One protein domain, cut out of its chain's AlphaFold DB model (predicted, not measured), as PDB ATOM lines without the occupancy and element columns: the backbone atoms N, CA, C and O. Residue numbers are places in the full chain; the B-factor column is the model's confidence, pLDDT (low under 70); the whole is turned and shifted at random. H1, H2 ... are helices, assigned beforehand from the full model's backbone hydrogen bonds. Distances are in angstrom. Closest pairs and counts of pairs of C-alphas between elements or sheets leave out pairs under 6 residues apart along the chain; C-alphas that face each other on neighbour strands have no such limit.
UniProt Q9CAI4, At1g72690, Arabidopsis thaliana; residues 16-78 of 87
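What this domain is: This is residues 16 to 78 of the 87 residues of the protein "At1g72690" of Arabidopsis thaliana (UniProt Q9CAI4). Picture a wide, open horseshoe: H1 makes one arm, the unnamed residues 30 to 63 make the long bend, and H2 makes the other arm. The middle is empty, with no packed core. The printed part has 63 residues, with two named helices, H1 then H2, and no named strand; its class is all helix, though under half of the residues, 28, are in named elements. It is extended, with a radius of gyration of the C-alphas of 16.8 A and spans of 43 by 33 by 25 A.

How they stand to each other: Start at H1, residues 17 to 29, and go on to H2, residues 64 to 78: the two are apart. In both, every O i to N i+4 pair is within hydrogen-bond range.

Where its parts are: Find C-alpha 17 at (118.461, 162.125, 141.297); from there H1 runs 18.4 A to C-alpha 29. H2 runs 20.9 A from C-alpha 64 at (129.031, 143.307, 131.014) to C-alpha 78 at (130.716, 137.054, 150.836).

The domain as a whole: The C-alphas farthest apart, of Asp 40 and Ala 78, are 46.1 A apart. The printed part has no cut, and the link from H1 to H2 is long, 34 residues. Look for pLDDT under 70 at residues 28 to 39.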
ATOM      1  N   ASN A  16     115.236 164.541 143.177       77.14
ATOM      2  CA  ASN A  16     115.566 163.187 143.597       77.14
ATOM      3  C   ASN A  16     116.295 162.456 142.459       77.14
ATOM      4  O   ASN A  16     115.694 161.727 141.672       77.14
ATOM      5  N   VAL A  17     117.601 162.702 142.339       79.72
ATOM      6  CA  VAL A  17     118.461 162.125 141.297       79.72
ATOM      7  C   VAL A  17     118.443 160.599 141.337       79.72
ATOM      8  O   VAL A  17     118.537 159.971 140.291       79.72
ATOM      9  N   PHE A  18     118.249 160.002 142.516       77.33
ATOM     10  CA  PHE A  18     118.162 158.552 142.675       77.33
ATOM     11  C   PHE A  18     116.904 157.956 142.035       77.33
ATOM     12  O   PHE A  18     117.007 156.935 141.361       77.33
ATOM     13  N   GLU A  19     115.735 158.586 142.200       79.00
ATOM     14  CA  GLU A  19     114.515 158.121 141.524       79.00
ATOM     15  C   GLU A  19     114.607 158.303 140.013       79.00
ATOM     16  O   GLU A  19     114.276 157.370 139.289       79.00
ATOM     17  N   ARG A  20     115.157 159.432 139.538       80.17
ATOM     18  CA  ARG A  20     115.412 159.645 138.103       80.17
ATOM     19  C   ARG A  20     116.291 158.546 137.515       80.17
ATOM     20  O   ARG A  20     115.936 157.968 136.499       80.17
ATOM     21  N   VAL A  21     117.437 158.274 138.138       80.97
ATOM     22  CA  VAL A  21     118.388 157.275 137.625       80.97
ATOM     23  C   VAL A  21     117.761 155.882 137.637       80.97
ATOM     24  O   VAL A  21     117.973 155.109 136.708       80.97
ATOM     25  N   LYS A  22     116.958 155.555 138.656       81.14
ATOM     26  CA  LYS A  22     116.239 154.278 138.707       81.14
ATOM     27  C   LYS A  22     115.214 154.154 137.575       81.14
ATOM     28  O   LYS A  22     115.194 153.121 136.916       81.14
ATOM     29  N   GLU A  23     114.400 155.183 137.354       78.23
ATOM     30  CA  GLU A  23     113.398 155.214 136.281       78.23
ATOM     31  C   GLU A  23     114.053 155.135 134.895       78.23
ATOM     32  O   GLU A  23     113.599 154.375 134.049       78.23
ATOM     33  N   GLU A  24     115.166 155.841 134.681       73.61
ATOM     34  CA  GLU A  24     115.916 155.809 133.421       73.61
ATOM     35  C   GLU A  24     116.496 154.412 133.141       73.61
ATOM     36  O   GLU A  24     116.341 153.889 132.039       73.61
ATOM     37  N   ILE A  25     117.079 153.752 134.151       75.97
ATOM     38  CA  ILE A  25     117.568 152.369 134.023       75.97
ATOM     39  C   ILE A  25     116.413 151.394 133.746       75.97
ATOM     40  O   ILE A  25     116.556 150.484 132.927       75.97
ATOM     41  N   GLU A  26     115.269 151.566 134.413       71.89
ATOM     42  CA  GLU A  26     114.080 150.735 134.195       71.89
ATOM     43  C   GLU A  26     113.517 150.929 132.779       71.89
ATOM     44  O   GLU A  26     113.251 149.948 132.084       71.89
ATOM     45  N   ALA A  27     113.444 152.176 132.302       70.04
ATOM     46  CA  ALA A  27     113.022 152.515 130.946       70.04
ATOM     47  C   ALA A  27     113.956 151.923 129.877       70.04
ATOM     48  O   ALA A  27     113.484 151.444 128.846       70.04
ATOM     49  N   MET A  28     115.268 151.874 130.135       67.35
ATOM     50  CA  MET A  28     116.228 151.198 129.254       67.35
ATOM     51  C   MET A  28     116.008 149.677 129.206       67.35
ATOM     52  O   MET A  28     116.181 149.061 128.154       67.35
ATOM     53  N   GLY A  29     115.612 149.060 130.326       62.97
ATOM     54  CA  GLY A  29     115.323 147.622 130.412       62.97
ATOM     55  C   GLY A  29     113.981 147.212 129.795       62.97
ATOM     56  O   GLY A  29     113.798 146.053 129.423       62.97
ATOM     57  N   HIS A  30     113.057 148.161 129.652       57.95
ATOM     58  CA  HIS A  30     111.716 147.959 129.105       57.95
ATOM     59  C   HIS A  30     111.592 148.358 127.635       57.95
ATOM     60  O   HIS A  30     110.497 148.684 127.173       57.95
ATOM     61  N   HIS A  31     112.690 148.283 126.873       57.47
ATOM     62  CA  HIS A  31     112.610 148.397 125.425       57.47
ATOM     63  C   HIS A  31     111.612 147.354 124.925       57.47
ATOM     64  O   HIS A  31     111.846 146.143 125.020       57.47
ATOM     65  N   GLU A  32     110.460 147.847 124.469       58.40
ATOM     66  CA  GLU A  32     109.362 147.043 123.978       58.40
ATOM     67  C   GLU A  32     109.959 146.048 122.991       58.40
ATOM     68  O   GLU A  32     110.515 146.440 121.957       58.40
ATOM     69  N   LYS A  33     109.909 144.756 123.338       59.77
ATOM     70  CA  LYS A  33     110.204 143.685 122.392       59.77
ATOM     71  C   LYS A  33     109.227 143.908 121.253       59.77
ATOM     72  O   LYS A  33     108.051 143.568 121.380       59.77
ATOM     73  N   SER A  34     109.697 144.596 120.213       58.75
ATOM     74  CA  SER A  34     108.895 144.990 119.067       58.75
ATOM     75  C   SER A  34     108.150 143.744 118.634       58.75
ATOM     76  O   SER A  34     108.785 142.740 118.310       58.75
ATOM     77  N   LYS A  35     106.821 143.796 118.738       61.43
ATOM     78  CA  LYS A  35     105.907 142.698 118.436       61.43
ATOM     79  C   LYS A  35     106.334 142.080 117.104       61.43
ATOM     80  O   LYS A  35     106.227 142.734 116.075       61.43
ATOM     81  N   SER A  36     106.937 140.894 117.192       59.32
ATOM     82  CA  SER A  36     107.381 140.015 116.106       59.32
ATOM     83  C   SER A  36     107.611 140.707 114.753       59.32
ATOM     84  O   SER A  36     106.839 140.535 113.810       59.32
ATOM     85  N   ARG A  37     108.715 141.447 114.614       67.45
ATOM     86  CA  ARG A  37     109.354 141.518 113.297       67.45
ATOM     87  C   ARG A  37     110.010 140.158 113.098       67.45
ATOM     88  O   ARG A  37     111.014 139.874 113.740       67.45
ATOM     89  N   HIS A  38     109.384 139.273 112.323       68.95
ATOM     90  CA  HIS A  38     110.070 138.065 111.875       68.95
ATOM     91  C   HIS A  38     111.316 138.523 111.122       68.95
ATOM     92  O   HIS A  38     111.233 139.178 110.086       68.95
ATOM     93  N   HIS A  39     112.476 138.280 111.718       69.59
ATOM     94  CA  HIS A  39     113.738 138.479 111.044       69.59
ATOM     95  C   HIS A  39     113.937 137.251 110.161       69.59
ATOM     96  O   HIS A  39     114.358 136.206 110.641       69.59
ATOM     97  N   ASP A  40     113.604 137.362 108.875       78.39
ATOM     98  CA  ASP A  40     113.866 136.293 107.895       78.39
ATOM     99  C   ASP A  40     115.371 136.116 107.611       78.39
ATOM    100  O   ASP A  40     115.779 135.213 106.884       78.39
ATOM    101  N   LYS A  41     116.209 137.002 108.161       79.83
ATOM    102  CA  LYS A  41     117.661 137.006 108.005       79.83
ATOM    103  C   LYS A  41     118.327 136.950 109.371       79.83
ATOM    104  O   LYS A  41     117.942 137.676 110.286       79.83
ATOM    105  N   GLU A  42     119.345 136.110 109.479       82.10
ATOM    106  CA  GLU A  42     120.254 136.080 110.619       82.10
ATOM    107  C   GLU A  42     121.041 137.399 110.707       82.10
ATOM    108  O   GLU A  42     121.548 137.885 109.699       82.10
ATOM    109  N   THR A  43     121.138 137.980 111.907       80.05
ATOM    110  CA  THR A  43     121.912 139.211 112.182       80.05
ATOM    111  C   THR A  43     123.048 138.981 113.183       80.05
ATOM    112  O   THR A  43     123.623 139.931 113.712       80.05
ATOM    113  N   HIS A  44     123.336 137.726 113.535       79.22
ATOM    114  CA  HIS A  44     124.421 137.409 114.460       79.22
ATOM    115  C   HIS A  44     125.759 137.550 113.730       79.22
ATOM    116  O   HIS A  44     125.937 137.006 112.647       79.22
ATOM    117  N   GLY A  45     126.698 138.301 114.313       76.49
ATOM    118  CA  GLY A  45     128.034 138.491 113.738       76.49
ATOM    119  C   GLY A  45     128.095 139.376 112.486       76.49
ATOM    120  O   GLY A  45     129.165 139.500 111.906       76.49
ATOM    121  N   THR A  46     126.986 140.003 112.079       83.40
ATOM    122  CA  THR A  46     126.923 140.923 110.926       83.40
ATOM    123  C   THR A  46     126.988 142.397 111.338       83.40
ATOM    124  O   THR A  46     126.526 143.259 110.595       83.40
ATOM    125  N   SER A  47     127.417 142.684 112.566       80.61
ATOM    126  CA  SER A  47     127.564 144.056 113.047       80.61
ATOM    127  C   SER A  47     128.910 144.599 112.574       80.61
ATOM    128  O   SER A  47     129.941 143.981 112.827       80.61
ATOM    129  N   ASP A  48     128.874 145.759 111.923       83.79
ATOM    130  CA  ASP A  48     130.056 146.543 111.554       83.79
ATOM    131  C   ASP A  48     130.458 147.516 112.687       83.79
ATOM    132  O   ASP A  48     131.233 148.442 112.469       83.79
ATOM    133  N   ASP A  49     129.911 147.345 113.901       81.84
ATOM    134  CA  ASP A  49     130.142 148.260 115.031       81.84
ATOM    135  C   ASP A  49     131.557 148.120 115.632       81.84
ATOM    136  O   ASP A  49     131.966 148.956 116.437       81.84
ATOM    137  N   ILE A  50     132.286 147.050 115.293       85.34
ATOM    138  CA  ILE A  50     133.656 146.787 115.749       85.34
ATOM    139  C   ILE A  50     134.521 146.441 114.536       85.34
ATOM    140  O   ILE A  50     134.312 145.425 113.876       85.34
ATOM    141  N   ASP A  51     135.538 147.262 114.303       87.71
ATOM    142  CA  ASP A  51     136.548 147.104 113.260       87.71
ATOM    143  C   ASP A  51     137.977 147.098 113.841       87.71
ATOM    144  O   ASP A  51     138.191 147.219 115.048       87.71
ATOM    145  N   GLU A  52     138.984 146.966 112.975       87.34
ATOM    146  CA  GLU A  52     140.408 146.940 113.355       87.34
ATOM    147  C   GLU A  52     140.893 148.231 114.041       87.34
ATOM    148  O   GLU A  52     141.905 148.220 114.744       87.34
ATOM    149  N   SER A  53     140.188 149.345 113.839       91.51
ATOM    150  CA  SER A  53     140.485 150.648 114.438       91.51
ATOM    151  C   SER A  53     139.744 150.889 115.755       91.51
ATOM    152  O   SER A  53     140.026 151.869 116.450       91.51
ATOM    153  N   THR A  54     138.818 149.997 116.121       86.97
ATOM    154  CA  THR A  54     137.984 150.140 117.312       86.97
ATOM    155  C   THR A  54     138.833 149.963 118.573       86.97
ATOM    156  O   THR A  54     139.377 148.880 118.808       86.97
ATOM    157  N   PRO A  55     138.960 150.998 119.429       89.25
ATOM    158  CA  PRO A  55     139.718 150.871 120.664       89.25
ATOM    159  C   PRO A  55     139.043 149.869 121.602       89.25
ATOM    160  O   PRO A  55     137.816 149.811 121.684       89.25
ATOM    161  N   ILE A  56     139.841 149.123 122.368       85.94
ATOM    162  CA  ILE A  56     139.339 148.075 123.271       85.94
ATOM    163  C   ILE A  56     138.292 148.592 124.271       85.94
ATOM    164  O   ILE A  56     137.360 147.872 124.617       85.94
ATOM    165  N   ASP A  57     138.392 149.860 124.673       84.92
ATOM    166  CA  ASP A  57     137.457 150.508 125.598       84.92
ATOM    167  C   ASP A  57     136.035 150.675 125.026       84.92
ATOM    168  O   ASP A  57     135.075 150.839 125.781       84.92
ATOM    169  N   TYR A  58     135.883 150.614 123.698       82.74
ATOM    170  CA  TYR A  58     134.590 150.693 123.011       82.74
ATOM    171  C   TYR A  58     133.938 149.317 122.816       82.74
ATOM    172  O   TYR A  58     132.738 149.240 122.544       82.74
ATOM    173  N   VAL A  59     134.675 148.222 123.030       77.95
ATOM    174  CA  VAL A  59     134.136 146.860 122.954       77.95
ATOM    175  C   VAL A  59     133.389 146.538 124.250       77.95
ATOM    176  O   VAL A  59     133.966 146.112 125.252       77.95
ATOM    177  N   LYS A  60     132.066 146.723 124.248       75.41
ATOM    178  CA  LYS A  60     131.203 146.368 125.384       75.41
ATOM    179  C   LYS A  60     130.447 145.078 125.093       75.41
ATOM    180  O   LYS A  60     129.496 145.062 124.318       75.41
ATOM    181  N   GLY A  61     130.840 143.993 125.759       74.00
ATOM    182  CA  GLY A  61     130.095 142.739 125.694       74.00
ATOM    183  C   GLY A  61     128.655 142.913 126.204       74.00
ATOM    184  O   GLY A  61     128.423 143.695 127.138       74.00
ATOM    185  N   PRO A  62     127.681 142.178 125.639       75.06
ATOM    186  CA  PRO A  62     126.305 142.229 126.115       75.06
ATOM    187  C   PRO A  62     126.258 141.903 127.615       75.06
ATOM    188  O   PRO A  62     126.844 140.922 128.074       75.06
ATOM    189  N   GLY A  63     125.599 142.764 128.393       76.76
ATOM    190  CA  GLY A  63     125.404 142.562 129.833       76.76
ATOM    191  C   GLY A  63     126.656 142.691 130.714       76.76
ATOM    192  O   GLY A  63     126.577 142.349 131.892       76.76
ATOM    193  N   PHE A  64     127.796 143.195 130.215       75.94
ATOM    194  CA  PHE A  64     129.031 143.307 131.014       75.94
ATOM    195  C   PHE A  64     128.830 144.056 132.345       75.94
ATOM    196  O   PHE A  64     129.217 143.556 133.397       75.94
ATOM    197  N   PHE A  65     128.154 145.211 132.323       77.28
ATOM    198  CA  PHE A  65     127.884 146.001 133.535       77.28
ATOM    199  C   PHE A  65     126.912 145.314 134.496       77.28
ATOM    200  O   PHE A  65     127.033 145.482 135.707       77.28
ATOM    201  N   GLN A  66     125.965 144.533 133.969       80.86
ATOM    202  CA  GLN A  66     125.037 143.769 134.797       80.86
ATOM    203  C   GLN A  66     125.783 142.671 135.557       80.86
ATOM    204  O   GLN A  66     125.650 142.593 136.775       80.86
ATOM    205  N   ARG A  67     126.644 141.910 134.866       80.46
ATOM    206  CA  ARG A  67     127.489 140.890 135.504       80.46
ATOM    207  C   ARG A  67     128.459 141.497 136.507       80.46
ATOM    208  O   ARG A  67     128.533 141.019 137.628       80.46
ATOM    209  N   LEU A  68     129.127 142.598 136.154       83.70
ATOM    210  CA  LEU A  68     130.040 143.284 137.070       83.70
ATOM    211  C   LEU A  68     129.326 143.724 138.358       83.70
ATOM    212  O   LEU A  68     129.871 143.580 139.448       83.70
ATOM    213  N   LYS A  69     128.094 144.234 138.249       84.57
ATOM    214  CA  LYS A  69     127.288 144.607 139.417       84.57
ATOM    215  C   LYS A  69     126.955 143.390 140.285       84.57
ATOM    216  O   LYS A  69     127.139 143.460 141.498       84.57
ATOM    217  N   GLU A  70     126.486 142.301 139.676       83.17
ATOM    218  CA  GLU A  70     126.158 141.055 140.382       83.17
ATOM    219  C   GLU A  70     127.392 140.440 141.060       83.17
ATOM    220  O   GLU A  70     127.317 140.013 142.210       83.17
ATOM    221  N   GLU A  71     128.547 140.458 140.395       84.22
ATOM    222  CA  GLU A  71     129.813 139.965 140.941       84.22
ATOM    223  C   GLU A  71     130.303 140.821 142.117       84.22
ATOM    224  O   GLU A  71     130.691 140.276 143.151       84.22
ATOM    225  N   ILE A  72     130.232 142.154 142.019       85.94
ATOM    226  CA  ILE A  72     130.582 143.051 143.134       85.94
ATOM    227  C   ILE A  72     129.651 142.815 144.329       85.94
ATOM    228  O   ILE A  72     130.123 142.740 145.465       85.94
ATOM    229  N   GLU A  73     128.344 142.671 144.097       84.10
ATOM    230  CA  GLU A  73     127.375 142.374 145.155       84.10
ATOM    231  C   GLU A  73     127.640 141.005 145.797       84.10
ATOM    232  O   GLU A  73     127.594 140.877 147.023       84.10
ATOM    233  N   ALA A  74     127.982 139.990 144.998       85.84
ATOM    234  CA  ALA A  74     128.345 138.669 145.494       85.84
ATOM    235  C   ALA A  74     129.607 138.713 146.369       85.84
ATOM    236  O   ALA A  74     129.609 138.147 147.464       85.84
ATOM    237  N   ILE A  75     130.651 139.428 145.938       85.89
ATOM    238  CA  ILE A  75     131.881 139.617 146.723       85.89
ATOM    239  C   ILE A  75     131.573 140.386 148.011       85.89
ATOM    240  O   ILE A  75     131.994 139.969 149.090       85.89
ATOM    241  N   PHE A  76     130.802 141.472 147.934       83.11
ATOM    242  CA  PHE A  76     130.416 142.258 149.104       83.11
ATOM    243  C   PHE A  76     129.632 141.417 150.119       83.11
ATOM    244  O   PHE A  76     129.933 141.461 151.312       83.11
ATOM    245  N   ASN A  77     128.682 140.603 149.655       79.65
ATOM    246  CA  ASN A  77     127.910 139.686 150.495       79.65
ATOM    247  C   ASN A  77     128.748 138.525 151.058       79.65
ATOM    248  O   ASN A  77     128.420 138.015 152.129       79.65
ATOM    249  N   ALA A  78     129.806 138.097 150.361       82.74
ATOM    250  CA  ALA A  78     130.716 137.054 150.836       82.74
ATOM    251  C   ALA A  78     131.721 137.574 151.878       82.74
ATOM    252  O   ALA A  78     132.039 136.864 152.831       82.74
TER     253      ALA A  78